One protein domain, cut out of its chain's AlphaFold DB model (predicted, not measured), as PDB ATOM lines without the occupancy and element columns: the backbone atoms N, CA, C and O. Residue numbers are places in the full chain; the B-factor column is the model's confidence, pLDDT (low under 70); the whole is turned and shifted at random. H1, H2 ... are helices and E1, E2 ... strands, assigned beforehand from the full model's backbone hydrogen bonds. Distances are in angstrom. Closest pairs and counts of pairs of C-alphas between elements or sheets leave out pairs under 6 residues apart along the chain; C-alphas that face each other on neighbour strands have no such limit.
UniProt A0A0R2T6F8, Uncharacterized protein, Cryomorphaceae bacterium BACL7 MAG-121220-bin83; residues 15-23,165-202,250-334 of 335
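This is residues 15 to 23, 165 to 202 and 250 to 334 of the 335 residues of an uncharacterized protein of Cryomorphaceae bacterium BACL7 MAG-121220-bin83 (UniProt A0A0R2T6F8). Two lobes joined by the helix H4 make an open frame: in one, the long helix H1 packs on E1 of a two-strand ribbon, E1 and E2, with H5 close by; in the other, H2 and H3 pack together, crossed. H4 crosses from H1 to H2. The printed part has 132 residues, mostly helix, with five named helices and two parallel strands in the order E1 H1 H2 H3 H4 E2 H5. It is loose, radius of gyration of the C-alphas 18.2 A, spanning 56 by 44 by 25 A.

Look first at E1, residues 15 to 20, and E2, residues 316 to 322, parallel neighbours at 33 degrees; N 17 and O 318, 3.0 A apart, are within hydrogen-bond range. The closest C-alphas of E1 and H1, residues 165 to 195, are those of Val 18 and Ser 183, 5.7 A apart. H5, residues 324 to 332, is close to H1 but not clearly touching: the closest C-alphas, His 186 and Ala 331, are 7.0 A apart. The hub is H4, residues 292 to 314. H1 touches it with residues 184 to 191 alone, about perpendicular at 89 degrees, closest at C-alphas Phe 188 and Met 308, 6.5 A. H2, residues 254 to 271, touches H4 with residues 257 to 261 alone, about perpendicular at 81 degrees, closest at C-alphas Leu 257 and Ser 299, 6.4 A. H3, residues 278 to 290, touches H2 at a steep tilt of 65 degrees, closest at C-alphas Ala 261 and Ala 285, 5.1 A. H3 and H4 only just touch, only at the corner, with 3 pairs of C-alphas within 8 A. Every O i to N i+4 pair is within hydrogen-bond range in H2, H3, H4 and H5, and 25 of 27 in H1.

Find C-alpha 15 at (-56.102, -111.538, 176.074), where E1 begins. H1 runs 43.6 A from C-alpha 165 at (-62.688, -78.857, 187.215). H2 covers 25.9 A, H4 32.1 A, and H5 ends at (-40.634, -105.127, 184.003).

Residues 24 to 164 and 203 to 249 are not printed, with C-alpha gaps of 15.4 A and 24.4 A across the cuts. Residues 165 to 170 and 195 to 202 stand free. The pLDDT is under 70 at residues 273, 333 and 334.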
ATOM      1  N   LEU A  15     -57.442-112.002 175.725       95.38
ATOM      2  CA  LEU A  15     -56.102-111.538 176.074       95.38
ATOM      3  C   LEU A  15     -56.180-110.422 177.125       95.38
ATOM      4  O   LEU A  15     -57.109-109.613 177.089       95.38
ATOM      5  N   PRO A  16     -55.262-110.388 178.108       94.81
ATOM      6  CA  PRO A  16     -55.277-109.364 179.141       94.81
ATOM      7  C   PRO A  16     -54.940-107.994 178.548       94.81
ATOM      8  O   PRO A  16     -53.944-107.849 177.842       94.81
ATOM      9  N   TYR A  17     -55.749-106.995 178.890       95.56
ATOM     10  CA  TYR A  17     -55.521-105.592 178.557       95.56
ATOM     11  C   TYR A  17     -55.497-104.795 179.859       95.56
ATOM     12  O   TYR A  17     -56.408-104.918 180.677       95.56
ATOM     13  N   VAL A  18     -54.440-104.024 180.092       94.56
ATOM     14  CA  VAL A  18     -54.315-103.238 181.323       94.56
ATOM     15  C   VAL A  18     -54.669-101.804 180.999       94.56
ATOM     16  O   VAL A  18     -53.995-101.188 180.187       94.56
ATOM     17  N   GLU A  19     -55.713-101.281 181.625       93.62
ATOM     18  CA  GLU A  19     -56.092 -99.876 181.528       93.62
ATOM     19  C   GLU A  19     -55.472 -99.135 182.710       93.62
ATOM     20  O   GLU A  19     -55.694 -99.495 183.871       93.62
ATOM     21  N   ILE A  20     -54.632 -98.151 182.421       93.62
ATOM     22  CA  ILE A  20     -53.908 -97.409 183.445       93.62
ATOM     23  C   ILE A  20     -54.677 -96.124 183.733       93.62
ATOM     24  O   ILE A  20     -54.926 -95.328 182.829       93.62
ATOM     25  N   GLU A  21     -55.029 -95.908 184.997       90.44
ATOM     26  CA  GLU A  21     -55.741 -94.703 185.417       90.44
ATOM     27  C   GLU A  21     -54.813 -93.775 186.215       90.44
ATOM     28  O   GLU A  21     -54.137 -94.235 187.148       90.44
ATOM     29  N   PRO A  22     -54.775 -92.465 185.895       90.56
ATOM     30  CA  PRO A  22     -54.102 -91.498 186.746       90.56
ATOM     31  C   PRO A  22     -54.787 -91.479 188.112       90.56
ATOM     32  O   PRO A  22     -56.002 -91.330 188.237       90.56
ATOM     33  N   THR A  23     -53.994 -91.649 189.165       91.56
ATOM     34  CA  THR A  23     -54.519 -91.508 190.524       91.56
ATOM     35  C   THR A  23     -54.734 -90.033 190.838       91.56
ATOM     36  O   THR A  23     -54.062 -89.167 190.276       91.56
ATOM     37  N   ALA A 165     -62.178 -77.526 187.531       95.44
ATOM     38  CA  ALA A 165     -62.688 -78.857 187.215       95.44
ATOM     39  C   ALA A 165     -62.453 -79.229 185.741       95.44
ATOM     40  O   ALA A 165     -62.029 -80.347 185.452       95.44
ATOM     41  N   GLU A 166     -62.671 -78.286 184.823       94.62
ATOM     42  CA  GLU A 166     -62.405 -78.472 183.393       94.62
ATOM     43  C   GLU A 166     -60.904 -78.592 183.099       94.62
ATOM     44  O   GLU A 166     -60.504 -79.502 182.374       94.62
ATOM     45  N   MET A 167     -60.063 -77.748 183.717       94.81
ATOM     46  CA  MET A 167     -58.598 -77.853 183.618       94.81
ATOM     47  C   MET A 167     -58.124 -79.244 184.045       94.81
ATOM     48  O   MET A 167     -57.351 -79.892 183.343       94.81
ATOM     49  N   ARG A 168     -58.597 -79.718 185.200       95.12
ATOM     50  CA  ARG A 168     -58.213 -81.022 185.745       95.12
ATOM     51  C   ARG A 168     -58.698 -82.171 184.871       95.12
ATOM     52  O   ARG A 168     -57.949 -83.124 184.700       95.12
ATOM     53  N   GLY A 169     -59.891 -82.062 184.284       95.31
ATOM     54  CA  GLY A 169     -60.391 -83.031 183.309       95.31
ATOM     55  C   GLY A 169     -59.505 -83.121 182.063       95.31
ATOM     56  O   GLY A 169     -59.131 -84.217 181.664       95.31
ATOM     57  N   LYS A 170     -59.083 -81.979 181.503       93.69
ATOM     58  CA  LYS A 170     -58.153 -81.943 180.358       93.69
ATOM     59  C   LYS A 170     -56.802 -82.584 180.690       93.69
ATOM     60  O   LYS A 170     -56.322 -83.409 179.922       93.69
ATOM     61  N   ILE A 171     -56.225 -82.256 181.851       93.31
ATOM     62  CA  ILE A 171     -54.964 -82.864 182.313       93.31
ATOM     63  C   ILE A 171     -55.132 -84.378 182.508       93.31
ATOM     64  O   ILE A 171     -54.261 -85.160 182.133       93.31
ATOM     65  N   GLU A 172     -56.257 -84.819 183.075       94.38
ATOM     66  CA  GLU A 172     -56.555 -86.242 183.243       94.38
ATOM     67  C   GLU A 172     -56.653 -86.970 181.895       94.38
ATOM     68  O   GLU A 172     -56.102 -88.061 181.747       94.38
ATOM     69  N   ASP A 173     -57.310 -86.365 180.905       92.94
ATOM     70  CA  ASP A 173     -57.416 -86.906 179.550       92.94
ATOM     71  C   ASP A 173     -56.047 -86.973 178.854       92.94
ATOM     72  O   ASP A 173     -55.740 -87.962 178.184       92.94
ATOM     73  N   ASP A 174     -55.190 -85.970 179.049       90.62
ATOM     74  CA  ASP A 174     -53.812 -85.970 178.548       90.62
ATOM     75  C   ASP A 174     -52.995 -87.121 179.145       90.62
ATOM     76  O   ASP A 174     -52.360 -87.884 178.408       90.62
ATOM     77  N   LEU A 175     -53.074 -87.308 180.466       91.44
ATOM     78  CA  LEU A 175     -52.420 -88.416 181.164       91.44
ATOM     79  C   LEU A 175     -52.960 -89.774 180.699       91.44
ATOM     80  O   LEU A 175     -52.181 -90.690 180.437       91.44
ATOM     81  N   LYS A 176     -54.281 -89.912 180.534       91.75
ATOM     82  CA  LYS A 176     -54.901 -91.139 180.007       91.75
ATOM     83  C   LYS A 176     -54.425 -91.454 178.596       91.75
ATOM     84  O   LYS A 176     -54.115 -92.609 178.318       91.75
ATOM     85  N   ARG A 177     -54.318 -90.452 177.717       90.88
ATOM     86  CA  ARG A 177     -53.777 -90.637 176.360       90.88
ATOM     87  C   ARG A 177     -52.327 -91.097 176.388       90.88
ATOM     88  O   ARG A 177     -51.967 -91.973 175.605       90.88
ATOM     89  N   LEU A 178     -51.509 -90.547 177.285       88.56
ATOM     90  CA  LEU A 178     -50.132 -90.998 177.470       88.56
ATOM     91  C   LEU A 178     -50.094 -92.466 177.909       88.56
ATOM     92  O   LEU A 178     -49.467 -93.288 177.244       88.56
ATOM     93  N   TYR A 179     -50.826 -92.813 178.968       93.38
ATOM     94  CA  TYR A 179     -50.816 -94.172 179.503       93.38
ATOM     95  C   TYR A 179     -51.445 -95.204 178.570       93.38
ATOM     96  O   TYR A 179     -51.023 -96.359 178.554       93.38
ATOM     97  N   GLN A 180     -52.421 -94.808 177.754       92.88
ATOM     98  CA  GLN A 180     -53.001 -95.685 176.744       92.88
ATOM     99  C   GLN A 180     -51.930 -96.202 175.771       92.88
ATOM    100  O   GLN A 180     -51.991 -97.363 175.371       92.88
ATOM    101  N   ARG A 181     -50.921 -95.390 175.423       90.62
ATOM    102  CA  ARG A 181     -49.818 -95.826 174.544       90.62
ATOM    103  C   ARG A 181     -48.987 -96.932 175.196       90.62
ATOM    104  O   ARG A 181     -48.607 -97.896 174.527       90.62
ATOM    105  N   ASP A 182     -48.762 -96.838 176.502       92.06
ATOM    106  CA  ASP A 182     -48.046 -97.862 177.267       92.06
ATOM    107  C   ASP A 182     -48.872 -99.150 177.388       92.06
ATOM    108  O   ASP A 182     -48.367-100.252 177.141       92.06
ATOM    109  N   SER A 183     -50.166 -99.017 177.696       94.06
ATOM    110  CA  SER A 183     -51.136-100.116 177.701       94.06
ATOM    111  C   SER A 183     -51.177-100.852 176.364       94.06
ATOM    112  O   SER A 183     -51.142-102.086 176.331       94.06
ATOM    113  N   ASP A 184     -51.210-100.102 175.263       94.31
ATOM    114  CA  ASP A 184     -51.223-100.630 173.905       94.31
ATOM    115  C   ASP A 184     -49.910-101.348 173.589       94.31
ATOM    116  O   ASP A 184     -49.937-102.482 173.121       94.31
ATOM    117  N   THR A 185     -48.762-100.780 173.953       92.31
ATOM    118  CA  THR A 185     -47.459-101.444 173.787       92.31
ATOM    119  C   THR A 185     -47.404-102.778 174.539       92.31
ATOM    120  O   THR A 185     -47.009-103.807 173.982       92.31
ATOM    121  N   HIS A 186     -47.858-102.813 175.796       93.75
ATOM    122  CA  HIS A 186     -47.930-104.057 176.565       93.75
ATOM    123  C   HIS A 186     -48.911-105.067 175.944       93.75
ATOM    124  O   HIS A 186     -48.641-106.276 175.932       93.75
ATOM    125  N   PHE A 187     -50.051-104.601 175.431       95.50
ATOM    126  CA  PHE A 187     -51.017-105.460 174.752       95.50
ATOM    127  C   PHE A 187     -50.452-106.040 173.454       95.50
ATOM    128  O   PHE A 187     -50.581-107.243 173.240       95.50
ATOM    129  N   PHE A 188     -49.756-105.235 172.648       94.94
ATOM    130  CA  PHE A 188     -49.084-105.687 171.430       94.94
ATOM    131  C   PHE A 188     -48.134-106.843 171.739       94.94
ATOM    132  O   PHE A 188     -48.263-107.918 171.166       94.94
ATOM    133  N   ASN A 189     -47.263-106.669 172.737       93.00
ATOM    134  CA  ASN A 189     -46.338-107.715 173.179       93.00
ATOM    135  C   ASN A 189     -47.074-108.968 173.668       93.00
ATOM    136  O   ASN A 189     -46.665-110.090 173.383       93.00
ATOM    137  N   THR A 190     -48.201-108.797 174.361       94.56
ATOM    138  CA  THR A 190     -49.031-109.919 174.818       94.56
ATOM    139  C   THR A 190     -49.645-110.699 173.649       94.56
ATOM    140  O   THR A 190     -49.701-111.931 173.701       94.56
ATOM    141  N   VAL A 191     -50.100-110.008 172.600       95.25
ATOM    142  CA  VAL A 191     -50.586-110.638 171.365       95.25
ATOM    143  C   VAL A 191     -49.436-111.344 170.652       95.25
ATOM    144  O   VAL A 191     -49.580-112.508 170.288       95.25
ATOM    145  N   THR A 192     -48.278-110.695 170.526       93.25
ATOM    146  CA  THR A 192     -47.065-111.289 169.954       93.25
ATOM    147  C   THR A 192     -46.693-112.586 170.666       93.25
ATOM    148  O   THR A 192     -46.570-113.623 170.018       93.25
ATOM    149  N   ASP A 193     -46.625-112.587 171.999       93.06
ATOM    150  CA  ASP A 193     -46.356-113.786 172.802       93.06
ATOM    151  C   ASP A 193     -47.404-114.887 172.598       93.06
ATOM    152  O   ASP A 193     -47.092-116.081 172.664       93.06
ATOM    153  N   HIS A 194     -48.666-114.509 172.390       94.31
ATOM    154  CA  HIS A 194     -49.734-115.453 172.092       94.31
ATOM    155  C   HIS A 194     -49.539-116.089 170.709       94.31
ATOM    156  O   HIS A 194     -49.487-117.315 170.611       94.31
ATOM    157  N   LEU A 195     -49.345-115.277 169.667       93.69
ATOM    158  CA  LEU A 195     -49.161-115.739 168.289       93.69
ATOM    159  C   LEU A 195     -47.867-116.544 168.114       93.69
ATOM    160  O   LEU A 195     -47.848-117.536 167.386       93.69
ATOM    161  N   MET A 196     -46.802-116.195 168.837       91.56
ATOM    162  CA  MET A 196     -45.513-116.896 168.810       91.56
ATOM    163  C   MET A 196     -45.572-118.332 169.357       91.56
ATOM    164  O   MET A 196     -44.674-119.130 169.079       91.56
ATOM    165  N   LYS A 197     -46.640-118.708 170.079       91.19
ATOM    166  CA  LYS A 197     -46.894-120.102 170.498       91.19
ATOM    167  C   LYS A 197     -47.350-120.995 169.342       91.19
ATOM    168  O   LYS A 197     -47.387-122.219 169.500       91.19
ATOM    169  N   THR A 198     -47.677-120.409 168.192       89.94
ATOM    170  CA  THR A 198     -48.052-121.141 166.982       89.94
ATOM    171  C   THR A 198     -46.921-122.068 166.547       89.94
ATOM    172  O   THR A 198     -45.748-121.688 166.441       89.94
ATOM    173  N   LYS A 199     -47.268-123.329 166.283       85.62
ATOM    174  CA  LYS A 199     -46.301-124.329 165.831       85.62
ATOM    175  C   LYS A 199     -45.923-124.058 164.376       85.62
ATOM    176  O   LYS A 199     -46.694-124.341 163.468       85.62
ATOM    177  N   MET A 200     -44.707-123.561 164.172       87.25
ATOM    178  CA  MET A 200     -44.093-123.388 162.857       87.25
ATOM    179  C   MET A 200     -42.972-124.405 162.657       87.25
ATOM    180  O   MET A 200     -42.074-124.528 163.496       87.25
ATOM    181  N   ASN A 201     -43.014-125.112 161.528       84.12
ATOM    182  CA  ASN A 201     -41.982-126.065 161.128       84.12
ATOM    183  C   ASN A 201     -40.910-125.346 160.302       84.12
ATOM    184  O   ASN A 201     -41.010-125.266 159.077       84.12
ATOM    185  N   LEU A 202     -39.892-124.808 160.976       85.06
ATOM    186  CA  LEU A 202     -38.766-124.141 160.322       85.06
ATOM    187  C   LEU A 202     -37.637-125.136 160.009       85.06
ATOM    188  O   LEU A 202     -37.274-125.937 160.874       85.06
ATOM    189  N   LEU A 250     -53.344-105.528 155.740       94.25
ATOM    190  CA  LEU A 250     -52.720-104.471 156.556       94.25
ATOM    191  C   LEU A 250     -51.566-103.757 155.832       94.25
ATOM    192  O   LEU A 250     -50.684-103.189 156.469       94.25
ATOM    193  N   HIS A 251     -51.539-103.801 154.500       92.69
ATOM    194  CA  HIS A 251     -50.487-103.174 153.709       92.69
ATOM    195  C   HIS A 251     -50.436-101.666 153.968       92.69
ATOM    196  O   HIS A 251     -51.469-101.000 154.038       92.69
ATOM    197  N   VAL A 252     -49.223-101.129 154.094       92.44
ATOM    198  CA  VAL A 252     -48.996 -99.686 154.159       92.44
ATOM    199  C   VAL A 252     -48.952 -99.144 152.737       92.44
ATOM    200  O   VAL A 252     -48.056 -99.482 151.961       92.44
ATOM    201  N   HIS A 253     -49.944 -98.333 152.380       91.69
ATOM    202  CA  HIS A 253     -49.981 -97.665 151.087       91.69
ATOM    203  C   HIS A 253     -49.174 -96.367 151.122       91.69
ATOM    204  O   HIS A 253     -49.009 -95.734 152.166       91.69
ATOM    205  N   LYS A 254     -48.662 -95.953 149.959       88.69
ATOM    206  CA  LYS A 254     -47.804 -94.767 149.844       88.69
ATOM    207  C   LYS A 254     -48.540 -93.496 150.266       88.69
ATOM    208  O   LYS A 254     -47.945 -92.615 150.873       88.69
ATOM    209  N   GLU A 255     -49.824 -93.411 149.943       90.69
ATOM    210  CA  GLU A 255     -50.692 -92.286 150.275       90.69
ATOM    211  C   GLU A 255     -50.902 -92.179 151.791       90.69
ATOM    212  O   GLU A 255     -50.824 -91.087 152.348       90.69
ATOM    213  N   GLU A 256     -51.095 -93.313 152.469       90.81
ATOM    214  CA  GLU A 256     -51.219 -93.364 153.930       90.81
ATOM    215  C   GLU A 256     -49.901 -92.990 154.610       90.81
ATOM    216  O   GLU A 256     -49.891 -92.222 155.567       90.81
ATOM    217  N   LEU A 257     -48.781 -93.489 154.080       92.06
ATOM    218  CA  LEU A 257     -47.450 -93.164 154.581       92.06
ATOM    219  C   LEU A 257     -47.135 -91.667 154.427       92.06
ATOM    220  O   LEU A 257     -46.577 -91.059 155.338       92.06
ATOM    221  N   ALA A 258     -47.529 -91.061 153.303       91.50
ATOM    222  CA  ALA A 258     -47.407 -89.623 153.074       91.50
ATOM    223  C   ALA A 258     -48.249 -88.811 154.065       91.50
ATOM    224  O   ALA A 258     -47.724 -87.889 154.687       91.50
ATOM    225  N   ALA A 259     -49.517 -89.179 154.262       92.00
ATOM    226  CA  ALA A 259     -50.391 -88.514 155.226       92.00
ATOM    227  C   ALA A 259     -49.835 -88.610 156.658       92.00
ATOM    228  O   ALA A 259     -49.748 -87.606 157.362       92.00
ATOM    229  N   HIS A 260     -49.368 -89.795 157.055       91.31
ATOM    230  CA  HIS A 260     -48.773 -90.013 158.371       91.31
ATOM    231  C   HIS A 260     -47.490 -89.193 158.578       91.31
ATOM    232  O   HIS A 260     -47.286 -88.599 159.638       91.31
ATOM    233  N   ALA A 261     -46.633 -89.098 157.556       91.44
ATOM    234  CA  ALA A 261     -45.434 -88.267 157.608       91.44
ATOM    235  C   ALA A 261     -45.770 -86.775 157.789       91.44
ATOM    236  O   ALA A 261     -45.107 -86.087 158.568       91.44
ATOM    237  N   VAL A 262     -46.823 -86.279 157.128       91.81
ATOM    238  CA  VAL A 262     -47.312 -84.898 157.294       91.81
ATOM    239  C   VAL A 262     -47.798 -84.654 158.721       91.81
ATOM    240  O   VAL A 262     -47.404 -83.663 159.340       91.81
ATOM    241  N   GLU A 263     -48.607 -85.557 159.276       89.44
ATOM    242  CA  GLU A 263     -49.084 -85.460 160.662       89.44
ATOM    243  C   GLU A 263     -47.932 -85.472 161.669       89.44
ATOM    244  O   GLU A 263     -47.903 -84.652 162.589       89.44
ATOM    245  N   MET A 264     -46.940 -86.344 161.471       88.19
ATOM    246  CA  MET A 264     -45.750 -86.405 162.316       88.19
ATOM    247  C   MET A 264     -44.979 -85.081 162.299       88.19
ATOM    248  O   MET A 264     -44.595 -84.573 163.354       88.19
ATOM    249  N   VAL A 265     -44.753 -84.517 161.111       89.00
ATOM    250  CA  VAL A 265     -44.060 -83.237 160.947       89.00
ATOM    251  C   VAL A 265     -44.821 -82.115 161.654       89.00
ATOM    252  O   VAL A 265     -44.229 -81.380 162.445       89.00
ATOM    253  N   LYS A 266     -46.139 -82.025 161.446       88.50
ATOM    254  CA  LYS A 266     -46.994 -81.040 162.125       88.50
ATOM    255  C   LYS A 266     -46.941 -81.195 163.640       88.50
ATOM    256  O   LYS A 266     -46.765 -80.209 164.350       88.50
ATOM    257  N   SER A 267     -47.030 -82.429 164.138       85.19
ATOM    258  CA  SER A 267     -46.961 -82.712 165.571       85.19
ATOM    259  C   SER A 267     -45.615 -82.308 166.173       85.19
ATOM    260  O   SER A 267     -45.601 -81.768 167.277       85.19
ATOM    261  N   ARG A 268     -44.494 -82.540 165.479       84.25
ATOM    262  CA  ARG A 268     -43.162 -82.121 165.949       84.25
ATOM    263  C   ARG A 268     -43.030 -80.601 165.983       84.25
ATOM    264  O   ARG A 268     -42.512 -80.060 166.949       84.25
ATOM    265  N   MET A 269     -43.527 -79.899 164.969       81.56
ATOM    266  CA  MET A 269     -43.442 -78.433 164.916       81.56
ATOM    267  C   MET A 269     -44.353 -77.755 165.942       81.56
ATOM    268  O   MET A 269     -43.946 -76.781 166.580       81.56
ATOM    269  N   ALA A 270     -45.534 -78.328 166.192       81.31
ATOM    270  CA  ALA A 270     -46.423 -77.882 167.259       81.31
ATOM    271  C   ALA A 270     -45.751 -77.954 168.643       81.31
ATOM    272  O   ALA A 270     -45.962 -77.066 169.465       81.31
ATOM    273  N   GLN A 271     -44.880 -78.944 168.887       76.31
ATOM    274  CA  GLN A 271     -44.097 -79.031 170.132       76.31
ATOM    275  C   GLN A 271     -43.096 -77.878 170.297       76.31
ATOM    276  O   GLN A 271     -42.778 -77.506 171.422       76.31
ATOM    277  N   PHE A 272     -42.634 -77.281 169.197       75.56
ATOM    278  CA  PHE A 272     -41.786 -76.085 169.207       75.56
ATOM    279  C   PHE A 272     -42.591 -74.774 169.154       75.56
ATOM    280  O   PHE A 272     -42.007 -73.701 169.009       75.56
ATOM    281  N   GLY A 273     -43.924 -74.839 169.268       67.44
ATOM    282  CA  GLY A 273     -44.803 -73.667 169.240       67.44
ATOM    283  C   GLY A 273     -44.908 -72.999 167.867       67.44
ATOM    284  O   GLY A 273     -45.340 -71.852 167.775       67.44
ATOM    285  N   GLN A 274     -44.502 -73.689 166.798       72.25
ATOM    286  CA  GLN A 274     -44.576 -73.179 165.432       72.25
ATOM    287  C   GLN A 274     -45.730 -73.858 164.697       72.25
ATOM    288  O   GLN A 274     -45.686 -75.052 164.400       72.25
ATOM    289  N   ALA A 275     -46.773 -73.083 164.396       70.12
ATOM    290  CA  ALA A 275     -47.803 -73.510 163.460       70.12
ATOM    291  C   ALA A 275     -47.189 -73.538 162.056       70.12
ATOM    292  O   ALA A 275     -46.692 -72.519 161.576       70.12
ATOM    293  N   MET A 276     -47.199 -74.710 161.429       74.12
ATOM    294  CA  MET A 276     -46.680 -74.894 160.080       74.12
ATOM    295  C   MET A 276     -47.837 -74.975 159.094       74.12
ATOM    296  O   MET A 276     -48.848 -75.614 159.390       74.12
ATOM    297  N   ASP A 277     -47.694 -74.318 157.944       83.38
ATOM    298  CA  ASP A 277     -48.685 -74.439 156.882       83.38
ATOM    299  C   ASP A 277     -48.645 -75.838 156.239       83.38
ATOM    300  O   ASP A 277     -47.663 -76.582 156.346       83.38
ATOM    301  N   ASP A 278     -49.757 -76.215 155.610       83.38
ATOM    302  CA  ASP A 278     -49.940 -77.554 155.050       83.38
ATOM    303  C   ASP A 278     -48.944 -77.852 153.921       83.38
ATOM    304  O   ASP A 278     -48.432 -78.967 153.832       83.38
ATOM    305  N   GLU A 279     -48.607 -76.852 153.107       87.25
ATOM    306  CA  GLU A 279     -47.723 -77.005 151.950       87.25
ATOM    307  C   GLU A 279     -46.264 -77.226 152.383       87.25
ATOM    308  O   GLU A 279     -45.569 -78.104 151.866       87.25
ATOM    309  N   GLN A 280     -45.805 -76.498 153.402       87.31
ATOM    310  CA  GLN A 280     -44.517 -76.716 154.054       87.31
ATOM    311  C   GLN A 280     -44.464 -78.091 154.726       87.31
ATOM    312  O   GLN A 280     -43.433 -78.771 154.660       87.31
ATOM    313  N   ALA A 281     -45.557 -78.518 155.371       88.81
ATOM    314  CA  ALA A 281     -45.633 -79.824 156.030       88.81
ATOM    315  C   ALA A 281     -45.517 -80.971 155.036       88.81
ATOM    316  O   ALA A 281     -44.758 -81.911 155.279       88.81
ATOM    317  N   GLU A 282     -46.182 -80.855 153.893       91.12
ATOM    318  CA  GLU A 282     -46.044 -81.795 152.786       91.12
ATOM    319  C   GLU A 282     -44.618 -81.832 152.235       91.12
ATOM    320  O   GLU A 282     -44.052 -82.915 152.080       91.12
ATOM    321  N   GLN A 283     -43.986 -80.680 151.996       91.38
ATOM    322  CA  GLN A 283     -42.614 -80.639 151.480       91.38
ATOM    323  C   GLN A 283     -41.609 -81.305 152.428       91.38
ATOM    324  O   GLN A 283     -40.777 -82.108 151.993       91.38
ATOM    325  N   LEU A 284     -41.694 -81.012 153.729       89.00
ATOM    326  CA  LEU A 284     -40.802 -81.606 154.722       89.00
ATOM    327  C   LEU A 284     -41.084 -83.103 154.907       89.00
ATOM    328  O   LEU A 284     -40.142 -83.891 154.972       89.00
ATOM    329  N   ALA A 285     -42.353 -83.514 154.911       91.25
ATOM    330  CA  ALA A 285     -42.735 -84.923 154.948       91.25
ATOM    331  C   ALA A 285     -42.173 -85.698 153.746       91.25
ATOM    332  O   ALA A 285     -41.606 -86.775 153.916       91.25
ATOM    333  N   MET A 286     -42.238 -85.132 152.538       92.19
ATOM    334  CA  MET A 286     -41.656 -85.758 151.346       92.19
ATOM    335  C   MET A 286     -40.132 -85.876 151.437       92.19
ATOM    336  O   MET A 286     -39.580 -86.885 151.007       92.19
ATOM    337  N   SER A 287     -39.453 -84.893 152.034       91.50
ATOM    338  CA  SER A 287     -38.012 -84.970 152.314       91.50
ATOM    339  C   SER A 287     -37.677 -86.112 153.286       91.50
ATOM    340  O   SER A 287     -36.763 -86.896 153.031       91.50
ATOM    341  N   VAL A 288     -38.469 -86.278 154.354       88.88
ATOM    342  CA  VAL A 288     -38.330 -87.408 155.292       88.88
ATOM    343  C   VAL A 288     -38.508 -88.741 154.563       88.88
ATOM    344  O   VAL A 288     -37.691 -89.640 154.734       88.88
ATOM    345  N   LEU A 289     -39.516 -88.858 153.695       91.81
ATOM    346  CA  LEU A 289     -39.786 -90.086 152.937       91.81
ATOM    347  C   LEU A 289     -38.768 -90.369 151.816       91.81
ATOM    348  O   LEU A 289     -38.662 -91.505 151.360       91.81
ATOM    349  N   GLN A 290     -38.001 -89.371 151.362       93.12
ATOM    350  CA  GLN A 290     -36.869 -89.590 150.452       93.12
ATOM    351  C   GLN A 290     -35.681 -90.252 151.156       93.12
ATOM    352  O   GLN A 290     -34.893 -90.947 150.509       93.12
ATOM    353  N   ASN A 291     -35.546 -90.060 152.471       93.31
ATOM    354  CA  ASN A 291     -34.592 -90.818 153.262       93.31
ATOM    355  C   ASN A 291     -35.135 -92.237 153.469       93.31
ATOM    356  O   ASN A 291     -36.137 -92.450 154.147       93.31
ATOM    357  N   ARG A 292     -34.444 -93.217 152.882       90.94
ATOM    358  CA  ARG A 292     -34.859 -94.619 152.906       90.94
ATOM    359  C   ARG A 292     -35.035 -95.166 154.324       90.94
ATOM    360  O   ARG A 292     -36.041 -95.812 154.582       90.94
ATOM    361  N   GLU A 293     -34.092 -94.896 155.221       92.38
ATOM    362  CA  GLU A 293     -34.139 -95.391 156.601       92.38
ATOM    363  C   GLU A 293     -35.336 -94.800 157.351       92.38
ATOM    364  O   GLU A 293     -36.092 -95.521 157.995       92.38
ATOM    365  N   GLN A 294     -35.561 -93.493 157.207       88.50
ATOM    366  CA  GLN A 294     -36.706 -92.825 157.826       88.50
ATOM    367  C   GLN A 294     -38.034 -93.311 157.232       88.50
ATOM    368  O   GLN A 294     -38.990 -93.545 157.966       88.50
ATOM    369  N   SER A 295     -38.102 -93.510 155.913       91.75
ATOM    370  CA  SER A 295     -39.289 -94.059 155.254       91.75
ATOM    371  C   SER A 295     -39.599 -95.487 155.706       91.75
ATOM    372  O   SER A 295     -40.773 -95.824 155.846       91.75
ATOM    373  N   GLU A 296     -38.577 -96.326 155.898       91.56
ATOM    374  CA  GLU A 296     -38.732 -97.688 156.418       91.56
ATOM    375  C   GLU A 296     -39.258 -97.643 157.864       91.56
ATOM    376  O   GLU A 296     -40.298 -98.236 158.140       91.56
ATOM    377  N   GLN A 297     -38.656 -96.826 158.739       91.38
ATOM    378  CA  GLN A 297     -39.112 -96.638 160.126       91.38
ATOM    379  C   GLN A 297     -40.566 -96.146 160.222       91.38
ATOM    380  O   GLN A 297     -41.356 -96.683 160.998       91.38
ATOM    381  N   LEU A 298     -40.951 -95.147 159.419       91.50
ATOM    382  CA  LEU A 298     -42.331 -94.649 159.394       91.50
ATOM    383  C   LEU A 298     -43.314 -95.715 158.898       91.50
ATOM    384  O   LEU A 298     -44.429 -95.816 159.408       91.50
ATOM    385  N   SER A 299     -42.912 -96.507 157.902       92.69
ATOM    386  CA  SER A 299     -43.745 -97.593 157.391       92.69
ATOM    387  C   SER A 299     -43.945 -98.687 158.438       92.69
ATOM    388  O   SER A 299     -45.050 -99.210 158.555       92.69
ATOM    389  N   GLU A 300     -42.904 -99.038 159.193       91.75
ATOM    390  CA  GLU A 300     -42.988-100.011 160.286       91.75
ATOM    391  C   GLU A 300     -43.905 -99.514 161.406       91.75
ATOM    392  O   GLU A 300     -44.789-100.250 161.846       91.75
ATOM    393  N   GLN A 301     -43.767 -98.247 161.806       90.62
ATOM    394  CA  GLN A 301     -44.630 -97.634 162.814       90.62
ATOM    395  C   GLN A 301     -46.106 -97.665 162.387       90.62
ATOM    396  O   GLN A 301     -46.968 -98.112 163.144       90.62
ATOM    397  N   LEU A 302     -46.399 -97.261 161.148       93.12
ATOM    398  CA  LEU A 302     -47.764 -97.261 160.623       93.12
ATOM    399  C   LEU A 302     -48.340 -98.682 160.497       93.12
ATOM    400  O   LEU A 302     -49.529 -98.905 160.747       93.12
ATOM    401  N   LEU A 303     -47.508 -99.664 160.139       93.94
ATOM    402  CA  LEU A 303     -47.909-101.067 160.137       93.94
ATOM    403  C   LEU A 303     -48.238-101.552 161.557       93.94
ATOM    404  O   LEU A 303     -49.234-102.252 161.748       93.94
ATOM    405  N   GLN A 304     -47.446-101.160 162.555       92.62
ATOM    406  CA  GLN A 304     -47.695-101.498 163.953       92.62
ATOM    407  C   GLN A 304     -49.019-100.911 164.456       92.62
ATOM    408  O   GLN A 304     -49.792-101.630 165.095       92.62
ATOM    409  N   ASP A 305     -49.333 -99.665 164.100       92.12
ATOM    410  CA  ASP A 305     -50.612 -99.022 164.426       92.12
ATOM    411  C   ASP A 305     -51.797 -99.766 163.785       92.12
ATOM    412  O   ASP A 305     -52.804-100.050 164.444       92.12
ATOM    413  N   LYS A 306     -51.659-100.177 162.516       94.81
ATOM    414  CA  LYS A 306     -52.658-101.007 161.822       94.81
ATOM    415  C   LYS A 306     -52.854-102.365 162.491       94.81
ATOM    416  O   LYS A 306     -53.992-102.790 162.697       94.81
ATOM    417  N   MET A 307     -51.766-103.044 162.850       95.38
ATOM    418  CA  MET A 307     -51.819-104.322 163.562       95.38
ATOM    419  C   MET A 307     -52.463-104.172 164.940       95.38
ATOM    420  O   MET A 307     -53.296-104.993 165.311       95.38
ATOM    421  N   MET A 308     -52.142-103.109 165.679       95.25
ATOM    422  CA  MET A 308     -52.765-102.806 166.967       95.25
ATOM    423  C   MET A 308     -54.282-102.637 166.833       95.25
ATOM    424  O   MET A 308     -55.047-103.273 167.564       95.25
ATOM    425  N   ALA A 309     -54.725-101.814 165.878       94.75
ATOM    426  CA  ALA A 309     -56.144-101.606 165.603       94.75
ATOM    427  C   ALA A 309     -56.844-102.923 165.234       94.75
ATOM    428  O   ALA A 309     -57.913-103.231 165.767       94.75
ATOM    429  N   PHE A 310     -56.206-103.737 164.389       96.12
ATOM    430  CA  PHE A 310     -56.692-105.067 164.041       96.12
ATOM    431  C   PHE A 310     -56.802-105.980 165.272       96.12
ATOM    432  O   PHE A 310     -57.861-106.556 165.506       96.12
ATOM    433  N   PHE A 311     -55.764-106.078 166.105       95.75
ATOM    434  CA  PHE A 311     -55.759-106.943 167.287       95.75
ATOM    435  C   PHE A 311     -56.840-106.573 168.302       95.75
ATOM    436  O   PHE A 311     -57.478-107.465 168.858       95.75
ATOM    437  N   LYS A 312     -57.088-105.278 168.522       93.56
ATOM    438  CA  LYS A 312     -58.166-104.820 169.412       93.56
ATOM    439  C   LYS A 312     -59.560-105.216 168.921       93.56
ATOM    440  O   LYS A 312     -60.445-105.405 169.749       93.56
ATOM    441  N   GLY A 313     -59.755-105.332 167.607       93.50
ATOM    442  CA  GLY A 313     -61.005-105.821 167.018       93.50
ATOM    443  C   GLY A 313     -61.079-107.347 166.917       93.50
ATOM    444  O   GLY A 313     -62.159-107.918 167.010       93.50
ATOM    445  N   ALA A 314     -59.940-108.012 166.736       93.44
ATOM    446  CA  ALA A 314     -59.877-109.446 166.484       93.44
ATOM    447  C   ALA A 314     -59.881-110.302 167.762       93.44
ATOM    448  O   ALA A 314     -60.296-111.460 167.718       93.44
ATOM    449  N   PHE A 315     -59.427-109.754 168.893       95.56
ATOM    450  CA  PHE A 315     -59.367-110.441 170.184       95.56
ATOM    451  C   PHE A 315     -60.340-109.841 171.198       95.56
ATOM    452  O   PHE A 315     -60.571-108.636 171.238       95.56
ATOM    453  N   SER A 316     -60.839-110.673 172.116       95.00
ATOM    454  CA  SER A 316     -61.566-110.168 173.283       95.00
ATOM    455  C   SER A 316     -60.591-109.599 174.318       95.00
ATOM    456  O   SER A 316     -59.749-110.324 174.859       95.00
ATOM    457  N   LEU A 317     -60.752-108.324 174.674       95.25
ATOM    458  CA  LEU A 317     -59.945-107.677 175.710       95.25
ATOM    459  C   LEU A 317     -60.472-108.024 177.108       95.25
ATOM    460  O   LEU A 317     -61.603-107.703 177.475       95.25
ATOM    461  N   LYS A 318     -59.642-108.678 177.923       94.88
ATOM    462  CA  LYS A 318     -59.896-108.857 179.355       94.88
ATOM    463  C   LYS A 318     -59.292-107.671 180.107       94.88
ATOM    464  O   LYS A 318     -58.149-107.753 180.557       94.88
ATOM    465  N   THR A 319     -60.064-106.594 180.215       94.44
ATOM    466  CA  THR A 319     -59.618-105.337 180.827       94.44
ATOM    467  C   THR A 319     -59.459-105.447 182.343       94.44
ATOM    468  O   THR A 319     -60.341-105.954 183.041       94.44
ATOM    469  N   SER A 320     -58.343-104.939 182.859       93.50
ATOM    470  CA  SER A 320     -58.102-104.719 184.287       93.50
ATOM    471  C   SER A 320     -57.531-103.326 184.518       93.50
ATOM    472  O   SER A 320     -56.604-102.934 183.813       93.50
ATOM    473  N   LYS A 321     -58.039-102.618 185.528       93.25
ATOM    474  CA  LYS A 321     -57.535-101.299 185.921       93.25
ATOM    475  C   LYS A 321     -56.262-101.420 186.755       93.25
ATOM    476  O   LYS A 321     -56.172-102.311 187.601       93.25
ATOM    477  N   SER A 322     -55.305-100.523 186.537       92.12
ATOM    478  CA  SER A 322     -54.041-100.466 187.276       92.12
ATOM    479  C   SER A 322     -53.597 -99.025 187.514       92.12
ATOM    480  O   SER A 322     -53.900 -98.132 186.727       92.12
ATOM    481  N   SER A 323     -52.818 -98.807 188.575       90.69
ATOM    482  CA  SER A 323     -52.005 -97.595 188.692       90.69
ATOM    483  C   SER A 323     -50.807 -97.673 187.738       90.69
ATOM    484  O   SER A 323     -50.390 -98.773 187.346       90.69
ATOM    485  N   TYR A 324     -50.215 -96.526 187.401       88.75
ATOM    486  CA  TYR A 324     -48.987 -96.479 186.600       88.75
ATOM    487  C   TYR A 324     -47.824 -97.217 187.290       88.75
ATOM    488  O   TYR A 324     -47.123 -98.013 186.670       88.75
ATOM    489  N   ALA A 325     -47.673 -97.049 188.610       87.50
ATOM    490  CA  ALA A 325     -46.623 -97.712 189.386       87.50
ATOM    491  C   ALA A 325     -46.744 -99.247 189.370       87.50
ATOM    492  O   ALA A 325     -45.739 -99.955 189.267       87.50
ATOM    493  N   ASP A 326     -47.964 -99.777 189.460       89.75
ATOM    494  CA  ASP A 326     -48.193-101.223 189.394       89.75
ATOM    495  C   ASP A 326     -48.033-101.758 187.968       89.75
ATOM    496  O   ASP A 326     -47.498-102.855 187.778       89.75
ATOM    497  N   PHE A 327     -48.399-100.960 186.961       91.12
ATOM    498  CA  PHE A 327     -48.158-101.294 185.562       91.12
ATOM    499  C   PHE A 327     -46.660-101.419 185.258       91.12
ATOM    500  O   PHE A 327     -46.247-102.404 184.650       91.12
ATOM    501  N   LEU A 328     -45.823-100.497 185.747       87.75
ATOM    502  CA  LEU A 328     -44.367-100.580 185.569       87.75
ATOM    503  C   LEU A 328     -43.774-101.860 186.178       87.75
ATOM    504  O   LEU A 328     -42.905-102.492 185.575       87.75
ATOM    505  N   LYS A 329     -44.257-102.286 187.352       88.44
ATOM    506  CA  LYS A 329     -43.836-103.561 187.963       88.44
ATOM    507  C   LYS A 329     -44.238-104.753 187.098       88.44
ATOM    508  O   LYS A 329     -43.433-105.662 186.901       88.44
ATOM    509  N   LEU A 330     -45.460-104.740 186.560       85.25
ATOM    510  CA  LEU A 330     -45.948-105.783 185.660       85.25
ATOM    511  C   LEU A 330     -45.108-105.849 184.376       85.25
ATOM    512  O   LEU A 330     -44.642-106.929 184.013       85.25
ATOM    513  N   ALA A 331     -44.881-104.709 183.722       80.06
ATOM    514  CA  ALA A 331     -44.134-104.616 182.471       80.06
ATOM    515  C   ALA A 331     -42.677-105.085 182.628       80.06
ATOM    516  O   ALA A 331     -42.176-105.830 181.788       80.06
ATOM    517  N   ASN A 332     -42.019-104.726 183.735       74.88
ATOM    518  CA  ASN A 332     -40.634-105.127 184.003       74.88
ATOM    519  C   ASN A 332     -40.486-106.595 184.431       74.88
ATOM    520  O   ASN A 332     -39.421-107.170 184.237       74.88
ATOM    521  N   SER A 333     -41.533-107.226 184.973       66.38
ATOM    522  CA  SER A 333     -41.495-108.642 185.381       66.38
ATOM    523  C   SER A 333     -41.508-109.646 184.219       66.38
ATOM    524  O   SER A 333     -41.271-110.833 184.438       66.38
ATOM    525  N   LYS A 334     -41.813-109.183 182.998       53.94
ATOM    526  CA  LYS A 334     -41.893-110.002 181.776       53.94
ATOM    527  C   LYS A 334     -40.665-109.892 180.856       53.94
ATOM    528  O   LYS A 334     -40.673-110.529 179.805       53.94
TER     529      LYS A 334